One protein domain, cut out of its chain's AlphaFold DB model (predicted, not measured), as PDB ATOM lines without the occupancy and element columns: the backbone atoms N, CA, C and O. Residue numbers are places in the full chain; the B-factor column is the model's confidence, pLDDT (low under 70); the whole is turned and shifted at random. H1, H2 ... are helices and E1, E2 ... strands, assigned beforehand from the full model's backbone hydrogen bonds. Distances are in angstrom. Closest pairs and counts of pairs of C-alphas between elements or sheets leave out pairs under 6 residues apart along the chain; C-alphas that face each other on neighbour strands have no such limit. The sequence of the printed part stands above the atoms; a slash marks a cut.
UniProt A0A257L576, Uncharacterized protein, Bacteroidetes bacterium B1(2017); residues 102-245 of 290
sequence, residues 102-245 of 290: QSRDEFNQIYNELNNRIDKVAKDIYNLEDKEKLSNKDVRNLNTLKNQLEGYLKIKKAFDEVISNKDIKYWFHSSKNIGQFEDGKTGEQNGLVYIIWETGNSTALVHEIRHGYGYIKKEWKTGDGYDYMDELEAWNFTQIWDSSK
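What this domain is: This is residues 102 to 245 of the 290 residues of an uncharacterized protein of Bacteroidetes bacterium B1(2017) (UniProt A0A257L576). A long helical hairpin, H1 and H2, makes the longest axis, and at the end of it where H1 begins and H2 ends lies a small head. In the head, H3 lies between a three-stranded sheet on one side and H4 on the other, and the last turns of H2 pack on H3. The printed part has 144 residues, with four named helices and three named strands in the order H1 H2 E1 E2 E3 H3 H4. The sheet, order E1 E3 E2, is mixed, and the class is mostly helix. The whole is only just compact, close to loose, with a radius of gyration of the C-alphas of 17.4 A, and elongated, spanning 58 by 32 by 28 A.

Where its parts are: H1 is residues 102 to 129, from C-alpha 102 at (-3.847, -26.502, 5.289), and is 40.7 A long. H2, residues 136 to 164, begins with C-alpha 136 at (14.183, -68.671, 15.273) and is 42.1 A long. E1 is residues 168 to 173, E2 residues 184 to 189 and E3 residues 192 to 198. H3, residues 202 to 216, is 21.3 A long. H4, residues 228 to 241, is 20.1 A long and ends with C-alpha 241 at (9.309, -42.267, 10.850).

How they stand to each other: H1 and H2 form a helical hairpin and touch at a shallow tilt of 29 degrees, opposite ways, closest at the C-alphas of Ile 125 and Leu 142, 6.2 A. H1 only grazes the sheet, with residues 102 to 104. E1 and E3 are parallel, with N 169 and O 193 2.7 A apart. E2 and E3 form an antiparallel hairpin, with N 185 and O 196 2.8 A apart. H3 is on the sheet, over E3 and E2, at a height over the sheet of 8.1 A, and runs along the strands, at 8 degrees to E3 on the local plane. These make two layers, a helix on one face of a sheet. H2 touches H3 with residues 155 to 162 alone, at a steep tilt of 65 degrees, closest at the C-alphas of Ala 158 and Tyr 213, 5.5 A. H3 and H4 form a helical hairpin, closest at the C-alphas of His 207 and Ala 234, 4.8 A. H4 touches H2 too, closest at the C-alphas of Ile 240 and Gly 151, 6.1 A, and is not on the sheet. In H1, H2, H3 and H4 every O i to N i+4 pair is within hydrogen-bond range.

The domain as a whole: The C-alphas farthest apart are those of Lys 133 and Asn 190, 58.5 A. The printed part has no cut. The link from H3 to H4, 11 residues, is long. Mean pLDDT of the printed part is 75.2; 49 residues are under 70, among them 165 to 193 and 220 to 233.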
ATOM      1  N   GLN A 102      -4.701 -25.584   6.052       70.94
ATOM      2  CA  GLN A 102      -3.847 -26.502   5.289       70.94
ATOM      3  C   GLN A 102      -2.904 -27.285   6.208       70.94
ATOM      4  O   GLN A 102      -2.760 -28.494   6.079       70.94
ATOM      5  N   SER A 103      -2.300 -26.604   7.174       68.75
ATOM      6  CA  SER A 103      -1.359 -27.221   8.100       68.75
ATOM      7  C   SER A 103      -2.032 -28.089   9.151       68.75
ATOM      8  O   SER A 103      -1.468 -29.100   9.555       68.75
ATOM      9  N   ARG A 104      -3.258 -27.741   9.562       73.94
ATOM     10  CA  ARG A 104      -4.092 -28.634  10.374       73.94
ATOM     11  C   ARG A 104      -4.397 -29.922   9.612       73.94
ATOM     12  O   ARG A 104      -4.303 -31.006  10.178       73.94
ATOM     13  N   ASP A 105      -4.762 -29.804   8.340       77.75
ATOM     14  CA  ASP A 105      -5.108 -30.955   7.510       77.75
ATOM     15  C   ASP A 105      -3.876 -31.853   7.280       77.75
ATOM     16  O   ASP A 105      -3.977 -33.071   7.408       77.75
ATOM     17  N   GLU A 106      -2.697 -31.265   7.060       79.75
ATOM     18  CA  GLU A 106      -1.427 -31.997   6.953       79.75
ATOM     19  C   GLU A 106      -1.012 -32.665   8.271       79.75
ATOM     20  O   GLU A 106      -0.651 -33.843   8.282       79.75
ATOM     21  N   PHE A 107      -1.113 -31.950   9.394       84.12
ATOM     22  CA  PHE A 107      -0.872 -32.522  10.718       84.12
ATOM     23  C   PHE A 107      -1.764 -33.747  10.945       84.12
ATOM     24  O   PHE A 107      -1.280 -34.819  11.312       84.12
ATOM     25  N   ASN A 108      -3.065 -33.611  10.671       84.31
ATOM     26  CA  ASN A 108      -4.030 -34.695  10.812       84.31
ATOM     27  C   ASN A 108      -3.717 -35.861   9.870       84.31
ATOM     28  O   ASN A 108      -3.860 -37.018  10.259       84.31
ATOM     29  N   GLN A 109      -3.272 -35.583   8.644       87.62
ATOM     30  CA  GLN A 109      -2.858 -36.614   7.698       87.62
ATOM     31  C   GLN A 109      -1.685 -37.435   8.246       87.62
ATOM     32  O   GLN A 109      -1.753 -38.665   8.243       87.62
ATOM     33  N   ILE A 110      -0.646 -36.772   8.758       87.69
ATOM     34  CA  ILE A 110       0.542 -37.426   9.324       87.69
ATOM     35  C   ILE A 110       0.181 -38.208  10.591       87.69
ATOM     36  O   ILE A 110       0.594 -39.357  10.754       87.69
ATOM     37  N   TYR A 111      -0.654 -37.633  11.457       89.12
ATOM     38  CA  TYR A 111      -1.143 -38.306  12.657       89.12
ATOM     39  C   TYR A 111      -1.964 -39.567  12.328       89.12
ATOM     40  O   TYR A 111      -1.768 -40.627  12.925       89.12
ATOM     41  N   ASN A 112      -2.841 -39.498  11.324       88.94
ATOM     42  CA  ASN A 112      -3.602 -40.655  10.856       88.94
ATOM     43  C   ASN A 112      -2.699 -41.721  10.222       88.94
ATOM     44  O   ASN A 112      -2.900 -42.915  10.445       88.94
ATOM     45  N   GLU A 113      -1.683 -41.314   9.461       92.38
ATOM     46  CA  GLU A 113      -0.686 -42.235   8.916       92.38
ATOM     47  C   GLU A 113       0.079 -42.966  10.031       92.38
ATOM     48  O   GLU A 113       0.263 -44.183   9.947       92.38
ATOM     49  N   LEU A 114       0.466 -42.264  11.099       91.44
ATOM     50  CA  LEU A 114       1.095 -42.872  12.271       91.44
ATOM     51  C   LEU A 114       0.205 -43.949  12.903       91.44
ATOM     52  O   LEU A 114       0.674 -45.063  13.141       91.44
ATOM     53  N   ASN A 115      -1.078 -43.649  13.124       91.81
ATOM     54  CA  ASN A 115      -2.034 -44.618  13.672       91.81
ATOM     55  C   ASN A 115      -2.174 -45.850  12.765       91.81
ATOM     56  O   ASN A 115      -2.101 -46.981  13.240       91.81
ATOM     57  N   ASN A 116      -2.252 -45.651  11.447       93.69
ATOM     58  CA  ASN A 116      -2.308 -46.756  10.488       93.69
ATOM     59  C   ASN A 116      -1.046 -47.636  10.526       93.69
ATOM     60  O   ASN A 116      -1.135 -48.862  10.408       93.69
ATOM     61  N   ARG A 117       0.140 -47.033  10.690       93.62
ATOM     62  CA  ARG A 117       1.409 -47.766  10.838       93.62
ATOM     63  C   ARG A 117       1.421 -48.591  12.126       93.62
ATOM     64  O   ARG A 117       1.802 -49.758  12.078       93.62
ATOM     65  N   ILE A 118       0.960 -48.019  13.239       93.06
ATOM     66  CA  ILE A 118       0.819 -48.716  14.528       93.06
ATOM     67  C   ILE A 118      -0.108 -49.920  14.385       93.06
ATOM     68  O   ILE A 118       0.290 -51.034  14.722       93.06
ATOM     69  N   ASP A 119      -1.298 -49.723  13.820       93.81
ATOM     70  CA  ASP A 119      -2.289 -50.785  13.646       93.81
ATOM     71  C   ASP A 119      -1.761 -51.925  12.776       93.81
ATOM     72  O   ASP A 119      -2.007 -53.100  13.055       93.81
ATOM     73  N   LYS A 120      -1.019 -51.593  11.715       95.19
ATOM     74  CA  LYS A 120      -0.392 -52.588  10.847       95.19
ATOM     75  C   LYS A 120       0.644 -53.418  11.607       95.19
ATOM     76  O   LYS A 120       0.564 -54.642  11.583       95.19
ATOM     77  N   VAL A 121       1.574 -52.768  12.308       92.38
ATOM     78  CA  VAL A 121       2.625 -53.463  13.070       92.38
ATOM     79  C   VAL A 121       2.023 -54.305  14.196       92.38
ATOM     80  O   VAL A 121       2.438 -55.442  14.399       92.38
ATOM     81  N   ALA A 122       1.009 -53.791  14.896       94.12
ATOM     82  CA  ALA A 122       0.307 -54.528  15.941       94.12
ATOM     83  C   ALA A 122      -0.376 -55.792  15.392       94.12
ATOM     84  O   ALA A 122      -0.270 -56.860  15.997       94.12
ATOM     85  N   LYS A 123      -1.013 -55.704  14.215       95.06
ATOM     86  CA  LYS A 123      -1.577 -56.872  13.514       95.06
ATOM     87  C   LYS A 123      -0.499 -57.875  13.112       95.06
ATOM     88  O   LYS A 123      -0.696 -59.072  13.289       95.06
ATOM     89  N   ASP A 124       0.639 -57.407  12.603       93.25
ATOM     90  CA  ASP A 124       1.753 -58.280  12.217       93.25
ATOM     91  C   ASP A 124       2.340 -59.024  13.429       93.25
ATOM     92  O   ASP A 124       2.637 -60.216  13.332       93.25
ATOM     93  N   ILE A 125       2.448 -58.359  14.586       92.75
ATOM     94  CA  ILE A 125       2.856 -58.990  15.852       92.75
ATOM     95  C   ILE A 125       1.835 -60.044  16.277       92.75
ATOM     96  O   ILE A 125       2.226 -61.182  16.524       92.75
ATOM     97  N   TYR A 126       0.545 -59.695  16.300       93.19
ATOM     98  CA  TYR A 126      -0.526 -60.620  16.672       93.19
ATOM     99  C   TYR A 126      -0.502 -61.890  15.809       93.19
ATOM    100  O   TYR A 126      -0.486 -63.000  16.329       93.19
ATOM    101  N   ASN A 127      -0.395 -61.733  14.486       91.94
ATOM    102  CA  ASN A 127      -0.342 -62.855  13.545       91.94
ATOM    103  C   ASN A 127       0.895 -63.750  13.737       91.94
ATOM    104  O   ASN A 127       0.865 -64.930  13.387       91.94
ATOM    105  N   LEU A 128       2.011 -63.199  14.224       90.88
ATOM    106  CA  LEU A 128       3.197 -63.989  14.553       90.88
ATOM    107  C   LEU A 128       3.035 -64.712  15.890       90.88
ATOM    108  O   LEU A 128       3.410 -65.877  15.975       90.88
ATOM    109  N   GLU A 129       2.487 -64.043  16.905       90.56
ATOM    110  CA  GLU A 129       2.256 -64.611  18.240       90.56
ATOM    111  C   GLU A 129       1.203 -65.725  18.238       90.56
ATOM    112  O   GLU A 129       1.331 -66.669  19.012       90.56
ATOM    113  N   ASP A 130       0.223 -65.663  17.333       91.81
ATOM    114  CA  ASP A 130      -0.830 -66.676  17.171       91.81
ATOM    115  C   ASP A 130      -0.325 -68.001  16.558       91.81
ATOM    116  O   ASP A 130      -1.019 -69.017  16.554       91.81
ATOM    117  N   LYS A 131       0.911 -68.043  16.043       90.75
ATOM    118  CA  LYS A 131       1.480 -69.275  15.482       90.75
ATOM    119  C   LYS A 131       1.729 -70.313  16.580       90.75
ATOM    120  O   LYS A 131       2.481 -70.065  17.515       90.75
ATOM    121  N   GLU A 132       1.256 -71.545  16.368       86.75
ATOM    122  CA  GLU A 132       1.487 -72.675  17.290       86.75
ATOM    123  C   GLU A 132       2.976 -72.949  17.584       86.75
ATOM    124  O   GLU A 132       3.331 -73.417  18.668       86.75
ATOM    125  N   LYS A 133       3.863 -72.694  16.611       88.75
ATOM    126  CA  LYS A 133       5.320 -72.829  16.760       88.75
ATOM    127  C   LYS A 133       6.046 -71.699  16.043       88.75
ATOM    128  O   LYS A 133       5.892 -71.511  14.837       88.75
ATOM    129  N   LEU A 134       6.906 -71.008  16.782       86.88
ATOM    130  CA  LEU A 134       7.768 -69.948  16.270       86.88
ATOM    131  C   LEU A 134       9.119 -70.522  15.833       86.88
ATOM    132  O   LEU A 134       9.792 -71.212  16.600       86.88
ATOM    133  N   SER A 135       9.553 -70.205  14.615       91.12
ATOM    134  CA  SER A 135      10.940 -70.447  14.213       91.12
ATOM    135  C   SER A 135      11.874 -69.394  14.822       91.12
ATOM    136  O   SER A 135      11.457 -68.286  15.157       91.12
ATOM    137  N   ASN A 136      13.182 -69.672  14.870       89.75
ATOM    138  CA  ASN A 136      14.183 -68.671  15.273       89.75
ATOM    139  C   ASN A 136      14.122 -67.387  14.422       89.75
ATOM    140  O   ASN A 136      14.488 -66.311  14.893       89.75
ATOM    141  N   LYS A 137      13.666 -67.490  13.167       91.75
ATOM    142  CA  LYS A 137      13.442 -66.334  12.293       91.75
ATOM    143  C   LYS A 137      12.209 -65.541  12.728       91.75
ATOM    144  O   LYS A 137      12.288 -64.319  12.779       91.75
ATOM    145  N   ASP A 138      11.114 -66.215  13.078       88.38
ATOM    146  CA  ASP A 138       9.901 -65.554  13.578       88.38
ATOM    147  C   ASP A 138      10.178 -64.809  14.886       88.38
ATOM    148  O   ASP A 138       9.777 -63.659  15.015       88.38
ATOM    149  N   VAL A 139      10.942 -65.403  15.812       88.44
ATOM    150  CA  VAL A 139      11.336 -64.741  17.072       88.44
ATOM    151  C   VAL A 139      12.152 -63.472  16.806       88.44
ATOM    152  O   VAL A 139      11.899 -62.433  17.411       88.44
ATOM    153  N   ARG A 140      13.115 -63.522  15.874       89.25
ATOM    154  CA  ARG A 140      13.895 -62.333  15.483       89.25
ATOM    155  C   ARG A 140      13.003 -61.253  14.877       89.25
ATOM    156  O   ARG A 140      13.096 -60.104  15.290       89.25
ATOM    157  N   ASN A 141      12.124 -61.632  13.950       90.31
ATOM    158  CA  ASN A 141      11.180 -60.712  13.318       90.31
ATOM    159  C   ASN A 141      10.244 -60.068  14.347       90.31
ATOM    160  O   ASN A 141      10.014 -58.865  14.299       90.31
ATOM    161  N   LEU A 142       9.741 -60.854  15.297       89.38
ATOM    162  CA  LEU A 142       8.860 -60.394  16.362       89.38
ATOM    163  C   LEU A 142       9.560 -59.377  17.268       89.38
ATOM    164  O   LEU A 142       8.981 -58.336  17.563       89.38
ATOM    165  N   ASN A 143      10.823 -59.611  17.636       88.62
ATOM    166  CA  ASN A 143      11.610 -58.627  18.385       88.62
ATOM    167  C   ASN A 143      11.800 -57.323  17.592       88.62
ATOM    168  O   ASN A 143      11.653 -56.238  18.149       88.62
ATOM    169  N   THR A 144      12.076 -57.409  16.287       89.00
ATOM    170  CA  THR A 144      12.180 -56.223  15.421       89.00
ATOM    171  C   THR A 144      10.866 -55.444  15.361       89.00
ATOM    172  O   THR A 144      10.878 -54.226  15.525       89.00
ATOM    173  N   LEU A 145       9.735 -56.129  15.175       88.06
ATOM    174  CA  LEU A 145       8.415 -55.499  15.110       88.06
ATOM    175  C   LEU A 145       8.010 -54.872  16.447       88.06
ATOM    176  O   LEU A 145       7.473 -53.768  16.454       88.06
ATOM    177  N   LYS A 146       8.306 -55.524  17.578       89.38
ATOM    178  CA  LYS A 146       8.064 -54.956  18.914       89.38
ATOM    179  C   LYS A 146       8.861 -53.671  19.130       89.38
ATOM    180  O   LYS A 146       8.276 -52.663  19.510       89.38
ATOM    181  N   ASN A 147      10.149 -53.665  18.782       86.50
ATOM    182  CA  ASN A 147      10.976 -52.457  18.858       86.50
ATOM    183  C   ASN A 147      10.440 -51.333  17.953       86.50
ATOM    184  O   ASN A 147      10.434 -50.164  18.340       86.50
ATOM    185  N   GLN A 148       9.964 -51.676  16.753       87.88
ATOM    186  CA  GLN A 148       9.350 -50.711  15.840       87.88
ATOM    187  C   GLN A 148       8.043 -50.138  16.409       87.88
ATOM    188  O   GLN A 148       7.832 -48.925  16.359       87.88
ATOM    189  N   LEU A 149       7.186 -50.988  16.985       91.44
ATOM    190  CA  LEU A 149       5.943 -50.575  17.633       91.44
ATOM    191  C   LEU A 149       6.214 -49.631  18.809       91.44
ATOM    192  O   LEU A 149       5.578 -48.586  18.907       91.44
ATOM    193  N   GLU A 150       7.185 -49.958  19.663       90.12
ATOM    194  CA  GLU A 150       7.613 -49.080  20.755       90.12
ATOM    195  C   GLU A 150       8.058 -47.707  20.239       90.12
ATOM    196  O   GLU A 150       7.703 -46.681  20.824       90.12
ATOM    197  N   GLY A 151       8.790 -47.671  19.121       85.81
ATOM    198  CA  GLY A 151       9.164 -46.431  18.447       85.81
ATOM    199  C   GLY A 151       7.949 -45.601  18.027       85.81
ATOM    200  O   GLY A 151       7.858 -44.423  18.373       85.81
ATOM    201  N   TYR A 152       6.980 -46.206  17.335       89.94
ATOM    202  CA  TYR A 152       5.774 -45.490  16.907       89.94
ATOM    203  C   TYR A 152       4.906 -45.019  18.075       89.94
ATOM    204  O   TYR A 152       4.369 -43.913  18.022       89.94
ATOM    205  N   LEU A 153       4.802 -45.798  19.153       91.31
ATOM    206  CA  LEU A 153       4.059 -45.398  20.349       91.31
ATOM    207  C   LEU A 153       4.698 -44.193  21.056       91.31
ATOM    208  O   LEU A 153       3.972 -43.338  21.563       91.31
ATOM    209  N   LYS A 154       6.035 -44.077  21.050       90.12
ATOM    210  CA  LYS A 154       6.735 -42.879  21.552       90.12
ATOM    211  C   LYS A 154       6.380 -41.640  20.736       90.12
ATOM    212  O   LYS A 154       6.044 -40.614  21.323       90.12
ATOM    213  N   ILE A 155       6.396 -41.752  19.405       88.56
ATOM    214  CA  ILE A 155       5.980 -40.660  18.516       88.56
ATOM    215  C   ILE A 155       4.516 -40.302  18.789       88.56
ATOM    216  O   ILE A 155       4.205 -39.135  19.003       88.56
ATOM    217  N   LYS A 156       3.621 -41.295  18.862       90.88
ATOM    218  CA  LYS A 156       2.190 -41.063  19.095       90.88
ATOM    219  C   LYS A 156       1.948 -40.308  20.396       90.88
ATOM    220  O   LYS A 156       1.209 -39.332  20.404       90.88
ATOM    221  N   LYS A 157       2.619 -40.717  21.474       89.38
ATOM    222  CA  LYS A 157       2.544 -40.027  22.763       89.38
ATOM    223  C   LYS A 157       2.968 -38.562  22.650       89.38
ATOM    224  O   LYS A 157       2.311 -37.705  23.233       89.38
ATOM    225  N   ALA A 158       4.031 -38.268  21.900       87.31
ATOM    226  CA  ALA A 158       4.463 -36.893  21.679       87.31
ATOM    227  C   ALA A 158       3.404 -36.078  20.925       87.31
ATOM    228  O   ALA A 158       3.054 -34.995  21.379       87.31
ATOM    229  N   PHE A 159       2.836 -36.620  19.843       86.69
ATOM    230  CA  PHE A 159       1.734 -35.980  19.117       86.69
ATOM    231  C   PHE A 159       0.522 -35.712  20.021       86.69
ATOM    232  O   PHE A 159       0.009 -34.596  20.022       86.69
ATOM    233  N   ASP A 160       0.095 -36.711  20.801       84.94
ATOM    234  CA  ASP A 160      -1.065 -36.623  21.695       84.94
ATOM    235  C   ASP A 160      -0.869 -35.557  22.782       84.94
ATOM    236  O   ASP A 160      -1.762 -34.753  23.052       84.94
ATOM    237  N   GLU A 161       0.305 -35.529  23.413       83.44
ATOM    238  CA  GLU A 161       0.591 -34.552  24.461       83.44
ATOM    239  C   GLU A 161       0.739 -33.144  23.893       83.44
ATOM    240  O   GLU A 161       0.183 -32.202  24.460       83.44
ATOM    241  N   VAL A 162       1.424 -33.006  22.754       80.00
ATOM    242  CA  VAL A 162       1.606 -31.719  22.086       80.00
ATOM    243  C   VAL A 162       0.254 -31.136  21.686       80.00
ATOM    244  O   VAL A 162      -0.039 -30.023  22.113       80.00
ATOM    245  N   ILE A 163      -0.606 -31.884  20.979       74.81
ATOM    246  CA  ILE A 163      -1.927 -31.387  20.541       74.81
ATOM    247  C   ILE A 163      -2.876 -31.072  21.703       74.81
ATOM    248  O   ILE A 163      -3.743 -30.209  21.583       74.81
ATOM    249  N   SER A 164      -2.717 -31.748  22.842       71.69
ATOM    250  CA  SER A 164      -3.533 -31.496  24.032       71.69
ATOM    251  C   SER A 164      -3.120 -30.241  24.815       71.69
ATOM    252  O   SER A 164      -3.872 -29.787  25.684       71.69
ATOM    253  N   ASN A 165      -1.939 -29.677  24.537       68.25
ATOM    254  CA  ASN A 165      -1.375 -28.577  25.309       68.25
ATOM    255  C   ASN A 165      -1.770 -27.203  24.735       68.25
ATOM    256  O   ASN A 165      -1.461 -26.861  23.598       68.25
ATOM    257  N   LYS A 166      -2.420 -26.379  25.564       64.50
ATOM    258  CA  LYS A 166      -2.936 -25.051  25.187       64.50
ATOM    259  C   LYS A 166      -1.857 -23.971  25.049       64.50
ATOM    260  O   LYS A 166      -2.100 -22.961  24.371       64.50
ATOM    261  N   ASP A 167      -0.703 -24.188  25.675       64.38
ATOM    262  CA  ASP A 167       0.449 -23.278  25.684       64.38
ATOM    263  C   ASP A 167       1.331 -23.469  24.439       64.38
ATOM    264  O   ASP A 167       2.218 -22.662  24.160       64.38
ATOM    265  N   ILE A 168       1.050 -24.507  23.642       62.91
ATOM    266  CA  ILE A 168       1.675 -24.716  22.341       62.91
ATOM    267  C   ILE A 168       0.836 -24.042  21.256       62.91
ATOM    268  O   ILE A 168      -0.381 -24.211  21.148       62.91
ATOM    269  N   LYS A 169       1.515 -23.239  20.444       64.19
ATOM    270  CA  LYS A 169       1.025 -22.593  19.236       64.19
ATOM    271  C   LYS A 169       1.747 -23.174  18.027       64.19
ATOM    272  O   LYS A 169       2.895 -23.605  18.072       64.19
ATOM    273  N   TYR A 170       1.035 -23.176  16.919       64.19
ATOM    274  CA  TYR A 170       1.352 -23.968  15.745       64.19
ATOM    275  C   TYR A 170       1.439 -23.017  14.556       64.19
ATOM    276  O   TYR A 170       0.420 -22.484  14.107       64.19
ATOM    277  N   TRP A 171       2.657 -22.747  14.088       56.97
ATOM    278  CA  TRP A 171       2.930 -21.756  13.045       56.97
ATOM    279  C   TRP A 171       3.488 -22.433  11.805       56.97
ATOM    280  O   TRP A 171       4.448 -23.168  11.900       56.97
ATOM    281  N   PHE A 172       2.943 -22.182  10.621       63.97
ATOM    282  CA  PHE A 172       3.332 -22.935   9.421       63.97
ATOM    283  C   PHE A 172       3.535 -22.031   8.236       63.97
ATOM    284  O   PHE A 172       2.774 -21.077   8.056       63.97
ATOM    285  N   HIS A 173       4.498 -22.376   7.383       55.09
ATOM    286  CA  HIS A 173       4.688 -21.695   6.112       55.09
ATOM    287  C   HIS A 173       4.484 -22.650   4.939       55.09
ATOM    288  O   HIS A 173       4.999 -23.766   4.905       55.09
ATOM    289  N   SER A 174       3.738 -22.174   3.941       43.59
ATOM    290  CA  SER A 174       3.410 -22.929   2.730       43.59
ATOM    291  C   SER A 174       4.452 -22.783   1.614       43.59
ATOM    292  O   SER A 174       4.147 -23.069   0.458       43.59
ATOM    293  N   SER A 175       5.640 -22.229   1.891       45.97
ATOM    294  CA  SER A 175       6.564 -21.838   0.822       45.97
ATOM    295  C   SER A 175       8.024 -22.185   1.102       45.97
ATOM    296  O   SER A 175       8.586 -21.740   2.105       45.97
ATOM    297  N   LYS A 176       8.633 -22.837   0.100       46.91
ATOM    298  CA  LYS A 176      10.078 -22.953  -0.182       46.91
ATOM    299  C   LYS A 176      10.804 -21.611  -0.377       46.91
ATOM    300  O   LYS A 176      11.997 -21.600  -0.650       46.91
ATOM    301  N   ASN A 177      10.096 -20.481  -0.304       39.94
ATOM    302  CA  ASN A 177      10.607 -19.147  -0.634       39.94
ATOM    303  C   ASN A 177      10.772 -18.224   0.582       39.94
ATOM    304  O   ASN A 177      10.965 -17.022   0.408       39.94
ATOM    305  N   ILE A 178      10.742 -18.756   1.806       42.16
ATOM    306  CA  ILE A 178      11.181 -18.000   2.982       42.16
ATOM    307  C   ILE A 178      12.610 -18.437   3.272       42.16
ATOM    308  O   ILE A 178      12.862 -19.350   4.051       42.16
ATOM    309  N   GLY A 179      13.551 -17.816   2.563       41.75
ATOM    310  CA  GLY A 179      14.963 -17.982   2.868       41.75
ATOM    311  C   GLY A 179      15.212 -17.709   4.353       41.75
ATOM    312  O   GLY A 179      14.705 -16.721   4.881       41.75
ATOM    313  N   GLN A 180      16.032 -18.566   4.966       38.94
ATOM    314  CA  GLN A 180      16.622 -18.483   6.317       38.94
ATOM    315  C   GLN A 180      15.996 -19.318   7.445       38.94
ATOM    316  O   GLN A 180      16.569 -19.313   8.531       38.94
ATOM    317  N   PHE A 181      14.926 -20.087   7.225       40.84
ATOM    318  CA  PHE A 181      14.498 -21.088   8.210       40.84
ATOM    319  C   PHE A 181      14.874 -22.489   7.724       40.84
ATOM    320  O   PHE A 181      14.583 -22.859   6.589       40.84
ATOM    321  N   GLU A 182      15.602 -23.217   8.571       51.97
ATOM    322  CA  GLU A 182      15.837 -24.658   8.454       51.97
ATOM    323  C   GLU A 182      14.476 -25.382   8.344       51.97
ATOM    324  O   GLU A 182      13.442 -24.797   8.661       51.97
ATOM    325  N   ASP A 183      14.448 -26.617   7.836       55.59
ATOM    326  CA  ASP A 183      13.225 -27.346   7.431       55.59
ATOM    327  C   ASP A 183      12.091 -27.395   8.496       55.59
ATOM    328  O   ASP A 183      10.932 -27.673   8.168       55.59
ATOM    329  N   GLY A 184      12.415 -27.097   9.757       61.69
ATOM    330  CA  GLY A 184      11.511 -26.748  10.846       61.69
ATOM    331  C   GLY A 184      12.217 -25.883  11.904       61.69
ATOM    332  O   GLY A 184      13.422 -25.633  11.825       61.69
ATOM    333  N   LYS A 185      11.449 -25.364  12.868       68.38
ATOM    334  CA  LYS A 185      11.966 -24.688  14.061       68.38
ATOM    335  C   LYS A 185      10.972 -24.762  15.214       68.38
ATOM    336  O   LYS A 185       9.812 -24.381  15.057       68.38
ATOM    337  N   THR A 186      11.461 -25.086  16.404       63.91
ATOM    338  CA  THR A 186      10.727 -24.891  17.655       63.91
ATOM    339  C   THR A 186      11.320 -23.701  18.419       63.91
ATOM    340  O   THR A 186      12.496 -23.349  18.280       63.91
ATOM    341  N   GLY A 187      10.506 -22.985  19.184       64.12
ATOM    342  CA  GLY A 187      10.994 -21.886  20.014       64.12
ATOM    343  C   GLY A 187       9.984 -21.467  21.064       64.12
ATOM    344  O   GLY A 187       8.784 -21.590  20.849       64.12
ATOM    345  N   GLU A 188      10.469 -20.968  22.196       67.81
ATOM    346  CA  GLU A 188       9.630 -20.383  23.239       67.81
ATOM    347  C   GLU A 188       9.709 -18.857  23.160       67.81
ATOM    348  O   GLU A 188      10.788 -18.281  23.011       67.81
ATOM    349  N   GLN A 189       8.552 -18.202  23.218       61.78
ATOM    350  CA  GLN A 189       8.456 -16.757  23.318       61.78
ATOM    351  C   GLN A 189       7.254 -16.382  24.193       61.78
ATOM    352  O   GLN A 189       6.110 -16.707  23.872       61.78
ATOM    353  N   ASN A 190       7.504 -15.628  25.266       62.41
ATOM    354  CA  ASN A 190       6.486 -15.099  26.185       62.41
ATOM    355  C   ASN A 190       5.585 -16.170  26.839       62.41
ATOM    356  O   ASN A 190       4.394 -15.941  27.045       62.41
ATOM    357  N   GLY A 191       6.141 -17.332  27.174       62.22
ATOM    358  CA  GLY A 191       5.432 -18.465  27.769       62.22
ATOM    359  C   GLY A 191       4.639 -19.306  26.767       62.22
ATOM    360  O   GLY A 191       3.901 -20.193  27.185       62.22
ATOM    361  N   LEU A 192       4.774 -19.033  25.465       64.75
ATOM    362  CA  LEU A 192       4.166 -19.806  24.386       64.75
ATOM    363  C   LEU A 192       5.250 -20.514  23.580       64.75
ATOM    364  O   LEU A 192       6.273 -19.917  23.245       64.75
ATOM    365  N   VAL A 193       5.004 -21.772  23.223       68.25
ATOM    366  CA  VAL A 193       5.887 -22.517  22.319       68.25
ATOM    367  C   VAL A 193       5.344 -22.460  20.916       68.25
ATOM    368  O   VAL A 193       4.178 -22.762  20.698       68.25
ATOM    369  N   TYR A 194       6.195 -22.128  19.959       70.56
ATOM    370  CA  TYR A 194       5.880 -22.125  18.544       70.56
ATOM    371  C   TYR A 194       6.569 -23.311  17.889       70.56
ATOM    372  O   TYR A 194       7.791 -23.417  17.941       70.56
ATOM    373  N   ILE A 195       5.778 -24.188  17.279       74.06
ATOM    374  CA  ILE A 195       6.263 -25.280  16.430       74.06
ATOM    375  C   ILE A 195       6.072 -24.848  14.982       74.06
ATOM    376  O   ILE A 195       4.939 -24.561  14.579       74.06
ATOM    377  N   ILE A 196       7.172 -24.800  14.229       72.31
ATOM    378  CA  ILE A 196       7.218 -24.352  12.839       72.31
ATOM    379  C   ILE A 196       7.752 -25.447  11.934       72.31
ATOM    380  O   ILE A 196       8.829 -25.961  12.181       72.31
ATOM    381  N   TRP A 197       7.029 -25.785  10.867       73.06
ATOM    382  CA  TRP A 197       7.522 -26.701   9.833       73.06
ATOM    383  C   TRP A 197       7.100 -26.258   8.429       73.06
ATOM    384  O   TRP A 197       6.098 -25.549   8.254       73.06
ATOM    385  N   GLU A 198       7.857 -26.707   7.428       70.25
ATOM    386  CA  GLU A 198       7.509 -26.535   6.020       70.25
ATOM    387  C   GLU A 198       6.436 -27.546   5.587       70.25
ATOM    388  O   GLU A 198       6.624 -28.762   5.695       70.25
ATOM    389  N   THR A 199       5.321 -27.059   5.032       65.62
ATOM    390  CA  THR A 199       4.270 -27.945   4.504       65.62
ATOM    391  C   THR A 199       4.806 -28.862   3.404       65.62
ATOM    392  O   THR A 199       5.470 -28.399   2.475       65.62
ATOM    393  N   GLY A 200       4.467 -30.146   3.455       69.00
ATOM    394  CA  GLY A 200       4.979 -31.187   2.566       69.00
ATOM    395  C   GLY A 200       6.219 -31.910   3.101       69.00
ATOM    396  O   GLY A 200       6.697 -32.842   2.450       69.00
ATOM    397  N   ASN A 201       6.732 -31.531   4.277       73.81
ATOM    398  CA  ASN A 201       7.866 -32.184   4.926       73.81
ATOM    399  C   ASN A 201       7.447 -32.871   6.237       73.81
ATOM    400  O   ASN A 201       7.651 -32.360   7.337       73.81
ATOM    401  N   SER A 202       6.900 -34.087   6.122       77.94
ATOM    402  CA  SER A 202       6.449 -34.864   7.287       77.94
ATOM    403  C   SER A 202       7.568 -35.183   8.283       77.94
ATOM    404  O   SER A 202       7.325 -35.283   9.482       77.94
ATOM    405  N   THR A 203       8.806 -35.301   7.800       77.44
ATOM    406  CA  THR A 203       9.991 -35.520   8.635       77.44
ATOM    407  C   THR A 203      10.266 -34.324   9.542       77.44
ATOM    408  O   THR A 203      10.533 -34.520  10.725       77.44
ATOM    409  N   ALA A 204      10.166 -33.106   9.002       75.62
ATOM    410  CA  ALA A 204      10.333 -31.888   9.784       75.62
ATOM    411  C   ALA A 204       9.248 -31.781  10.859       75.62
ATOM    412  O   ALA A 204       9.572 -31.573  12.020       75.62
ATOM    413  N   LEU A 205       7.982 -32.058  10.523       81.38
ATOM    414  CA  LEU A 205       6.916 -32.084  11.530       81.38
ATOM    415  C   LEU A 205       7.249 -33.039  12.689       81.38
ATOM    416  O   LEU A 205       7.165 -32.654  13.851       81.38
ATOM    417  N   VAL A 206       7.634 -34.281  12.389       83.19
ATOM    418  CA  VAL A 206       7.948 -35.281  13.423       83.19
ATOM    419  C   VAL A 206       9.131 -34.847  14.299       83.19
ATOM    420  O   VAL A 206       9.108 -35.090  15.507       83.19
ATOM    421  N   HIS A 207      10.133 -34.192  13.708       81.94
ATOM    422  CA  HIS A 207      11.277 -33.628  14.422       81.94
ATOM    423  C   HIS A 207      10.833 -32.534  15.405       81.94
ATOM    424  O   HIS A 207      11.063 -32.643  16.608       81.94
ATOM    425  N   GLU A 208      10.097 -31.536  14.921       81.81
ATOM    426  CA  GLU A 208       9.660 -30.404  15.742       81.81
ATOM    427  C   GLU A 208       8.648 -30.807  16.825       81.81
ATOM    428  O   GLU A 208       8.621 -30.242  17.919       81.81
ATOM    429  N   ILE A 209       7.854 -31.855  16.587       84.25
ATOM    430  CA  ILE A 209       6.971 -32.429  17.610       84.25
ATOM    431  C   ILE A 209       7.767 -32.985  18.798       84.25
ATOM    432  O   ILE A 209       7.315 -32.855  19.939       84.25
ATOM    433  N   ARG A 210       8.958 -33.566  18.583       85.62
ATOM    434  CA  ARG A 210       9.811 -34.029  19.693       85.62
ATOM    435  C   ARG A 210      10.320 -32.856  20.525       85.62
ATOM    436  O   ARG A 210      10.330 -32.966  21.756       85.62
ATOM    437  N   HIS A 211      10.685 -31.752  19.882       78.38
ATOM    438  CA  HIS A 211      11.097 -30.526  20.567       78.38
ATOM    439  C   HIS A 211       9.959 -29.950  21.405       78.38
ATOM    440  O   HIS A 211      10.132 -29.725  22.605       78.38
ATOM    441  N   GLY A 212       8.765 -29.828  20.819       78.69
ATOM    442  CA  GLY A 212       7.559 -29.410  21.535       78.69
ATOM    443  C   GLY A 212       7.229 -30.309  22.730       78.69
ATOM    444  O   GLY A 212       6.923 -29.821  23.815       78.69
ATOM    445  N   TYR A 213       7.357 -31.628  22.573       83.44
ATOM    446  CA  TYR A 213       7.166 -32.579  23.668       83.44
ATOM    447  C   TYR A 213       8.206 -32.404  24.788       83.44
ATOM    448  O   TYR A 213       7.846 -32.417  25.967       83.44
ATOM    449  N   GLY A 214       9.476 -32.176  24.441       77.69
ATOM    450  CA  GLY A 214      10.541 -31.936  25.420       77.69
ATOM    451  C   GLY A 214      10.304 -30.681  26.255       77.69
ATOM    452  O   GLY A 214      10.542 -30.684  27.467       77.69
ATOM    453  N   TYR A 215       9.727 -29.646  25.643       75.81
ATOM    454  CA  TYR A 215       9.306 -28.454  26.368       75.81
ATOM    455  C   TYR A 215       8.232 -28.773  27.415       75.81
ATOM    456  O   TYR A 215       8.378 -28.401  28.580       75.81
ATOM    457  N   ILE A 216       7.184 -29.521  27.037       76.50
ATOM    458  CA  ILE A 216       6.117 -29.938  27.970       76.50
ATOM    459  C   ILE A 216       6.711 -30.698  29.158       76.50
ATOM    460  O   ILE A 216       6.305 -30.498  30.306       76.50
ATOM    461  N   LYS A 217       7.685 -31.572  28.890       80.75
ATOM    462  CA  LYS A 217       8.358 -32.367  29.919       80.75
ATOM    463  C   LYS A 217       9.378 -31.587  30.744       80.75
ATOM    464  O   LYS A 217       9.874 -32.138  31.724       80.75
ATOM    465  N   LYS A 218       9.637 -30.317  30.413       75.00
ATOM    466  CA  LYS A 218      10.696 -29.497  31.023       75.00
ATOM    467  C   LYS A 218      12.060 -30.186  30.938       75.00
ATOM    468  O   LYS A 218      12.877 -30.080  31.848       75.00
ATOM    469  N   GLU A 219      12.274 -30.925  29.851       70.75
ATOM    470  CA  GLU A 219      13.562 -31.547  29.530       70.75
ATOM    471  C   GLU A 219      14.574 -30.484  29.089       70.75
ATOM    472  O   GLU A 219      15.777 -30.649  29.280       70.75
ATOM    473  N   TRP A 220      14.071 -29.347  28.598       64.06
ATOM    474  CA  TRP A 220      14.868 -28.190  28.226       64.06
ATOM    475  C   TRP A 220      15.539 -27.600  29.467       64.06
ATOM    476  O   TRP A 220      14.874 -27.169  30.415       64.06
ATOM    477  N   LYS A 221      16.872 -27.536  29.461       55.84
ATOM    478  CA  LYS A 221      17.599 -26.813  30.506       55.84
ATOM    479  C   LYS A 221      17.413 -25.312  30.293       55.84
ATOM    480  O   LYS A 221      17.710 -24.774  29.236       55.84
ATOM    481  N   THR A 222      16.913 -24.637  31.324       40.06
ATOM    482  CA  THR A 222      16.744 -23.181  31.359       40.06
ATOM    483  C   THR A 222      18.076 -22.476  31.112       40.06
ATOM    484  O   THR A 222      19.035 -22.735  31.842       40.06
ATOM    485  N   GLY A 223      18.126 -21.555  30.154       43.03
ATOM    486  CA  GLY A 223      19.283 -20.681  29.970       43.03
ATOM    487  C   GLY A 223      19.441 -20.245  28.532       43.03
ATOM    488  O   GLY A 223      19.068 -19.131  28.217       43.03
ATOM    489  N   ASP A 224      19.942 -21.127  27.674       39.50
ATOM    490  CA  ASP A 224      20.254 -20.816  26.283       39.50
ATOM    491  C   ASP A 224      20.363 -22.124  25.484       39.50
ATOM    492  O   ASP A 224      21.329 -22.867  25.643       39.50
ATOM    493  N   GLY A 225      19.395 -22.382  24.603       47.34
ATOM    494  CA  GLY A 225      19.547 -23.325  23.492       47.34
ATOM    495  C   GLY A 225      19.413 -24.821  23.806       47.34
ATOM    496  O   GLY A 225      19.674 -25.302  24.904       47.34
ATOM    497  N   TYR A 226      18.984 -25.542  22.773       51.41
ATOM    498  CA  TYR A 226      18.955 -26.998  22.663       51.41
ATOM    499  C   TYR A 226      20.254 -27.640  23.171       51.41
ATOM    500  O   TYR A 226      21.343 -27.233  22.754       51.41
ATOM    501  N   ASP A 227      20.168 -28.671  24.019       55.41
ATOM    502  CA  ASP A 227      21.317 -29.561  24.204       55.41
ATOM    503  C   ASP A 227      21.400 -30.491  22.979       55.41
ATOM    504  O   ASP A 227      20.389 -30.866  22.386       55.41
ATOM    505  N   TYR A 228      22.603 -30.918  22.596       56.69
ATOM    506  CA  TYR A 228      22.803 -31.830  21.459       56.69
ATOM    507  C   TYR A 228      22.062 -33.168  21.644       56.69
ATOM    508  O   TYR A 228      21.861 -33.910  20.681       56.69
ATOM    509  N   MET A 229      21.692 -33.498  22.886       57.69
ATOM    510  CA  MET A 229      20.868 -34.656  23.218       57.69
ATOM    511  C   MET A 229      19.413 -34.490  22.773       57.69
ATOM    512  O   MET A 229      18.840 -35.453  22.271       57.69
ATOM    513  N   ASP A 230      18.839 -33.291  22.887       63.38
ATOM    514  CA  ASP A 230      17.452 -33.027  22.481       63.38
ATOM    515  C   ASP A 230      17.308 -33.161  20.961       63.38
ATOM    516  O   ASP A 230      16.421 -33.855  20.460       63.38
ATOM    517  N   GLU A 231      18.269 -32.594  20.229       68.00
ATOM    518  CA  GLU A 231      18.402 -32.767  18.785       68.00
ATOM    519  C   GLU A 231      18.530 -34.244  18.413       68.00
ATOM    520  O   GLU A 231      17.774 -34.744  17.583       68.00
ATOM    521  N   LEU A 232      19.447 -34.984  19.050       64.75
ATOM    522  CA  LEU A 232      19.652 -36.411  18.779       64.75
ATOM    523  C   LEU A 232      18.369 -37.232  18.978       64.75
ATOM    524  O   LEU A 232      18.098 -38.167  18.220       64.75
ATOM    525  N   GLU A 233      17.565 -36.901  19.981       69.56
ATOM    526  CA  GLU A 233      16.286 -37.565  20.203       69.56
ATOM    527  C   GLU A 233      15.238 -37.208  19.147       69.56
ATOM    528  O   GLU A 233      14.525 -38.102  18.677       69.56
ATOM    529  N   ALA A 234      15.179 -35.949  18.711       70.88
ATOM    530  CA  ALA A 234      14.349 -35.535  17.582       70.88
ATOM    531  C   ALA A 234      14.781 -36.235  16.282       70.88
ATOM    532  O   ALA A 234      13.941 -36.691  15.502       70.88
ATOM    533  N   TRP A 235      16.082 -36.457  16.089       71.50
ATOM    534  CA  TRP A 235      16.605 -37.288  15.004       71.50
ATOM    535  C   TRP A 235      16.183 -38.750  15.126       71.50
ATOM    536  O   TRP A 235      15.771 -39.356  14.142       71.50
ATOM    537  N   ASN A 236      16.208 -39.342  16.317       72.94
ATOM    538  CA  ASN A 236      15.712 -40.709  16.488       72.94
ATOM    539  C   ASN A 236      14.225 -40.830  16.109       72.94
ATOM    540  O   ASN A 236      13.816 -41.841  15.537       72.94
ATOM    541  N   PHE A 237      13.421 -39.793  16.358       79.50
ATOM    542  CA  PHE A 237      12.023 -39.746  15.924       79.50
ATOM    543  C   PHE A 237      11.900 -39.727  14.396       79.50
ATOM    544  O   PHE A 237      11.105 -40.490  13.840       79.50
ATOM    545  N   THR A 238      12.717 -38.927  13.703       77.75
ATOM    546  CA  THR A 238      12.722 -38.916  12.230       77.75
ATOM    547  C   THR A 238      13.153 -40.257  11.650       77.75
ATOM    548  O   THR A 238      12.562 -40.702  10.672       77.75
ATOM    549  N   GLN A 239      14.100 -40.950  12.290       74.06
ATOM    550  CA  GLN A 239      14.550 -42.283  11.882       74.06
ATOM    551  C   GLN A 239      13.471 -43.356  11.991       74.06
ATOM    552  O   GLN A 239      13.321 -44.192  11.099       74.06
ATOM    553  N   ILE A 240      12.707 -43.330  13.081       79.62
ATOM    554  CA  ILE A 240      11.573 -44.236  13.277       79.62
ATOM    555  C   ILE A 240      10.487 -43.960  12.218       79.62
ATOM    556  O   ILE A 240       9.836 -44.892  11.737       79.62
ATOM    557  N   TRP A 241      10.295 -42.692  11.844       81.38
ATOM    558  CA  TRP A 241       9.309 -42.267  10.850       81.38
ATOM    559  C   TRP A 241       9.704 -42.602   9.402       81.38
ATOM    560  O   TRP A 241       8.914 -43.211   8.675       81.38
ATOM    561  N   ASP A 242      10.913 -42.232   8.982       75.88
ATOM    562  CA  ASP A 242      11.452 -42.457   7.639       75.88
ATOM    563  C   ASP A 242      12.974 -42.668   7.681       75.88
ATOM    564  O   ASP A 242      13.771 -41.727   7.727       75.88
ATOM    565  N   SER A 243      13.385 -43.932   7.592       62.75
ATOM    566  CA  SER A 243      14.792 -44.339   7.618       62.75
ATOM    567  C   SER A 243      15.579 -43.972   6.350       62.75
ATOM    568  O   SER A 243      16.789 -44.180   6.305       62.75
ATOM    569  N   SER A 244      14.935 -43.476   5.284       54.94
ATOM    570  CA  SER A 244      15.608 -43.182   4.007       54.94
ATOM    571  C   SER A 244      16.371 -41.850   4.002       54.94
ATOM    572  O   SER A 244      17.326 -41.687   3.242       54.94
ATOM    573  N   LYS A 245      16.022 -40.915   4.897       50.81
ATOM    574  CA  LYS A 245      16.623 -39.568   4.965       50.81
ATOM    575  C   LYS A 245      17.895 -39.460   5.827       50.81
ATOM    576  O   LYS A 245      18.426 -38.366   5.990       50.81
TER     577      LYS A 245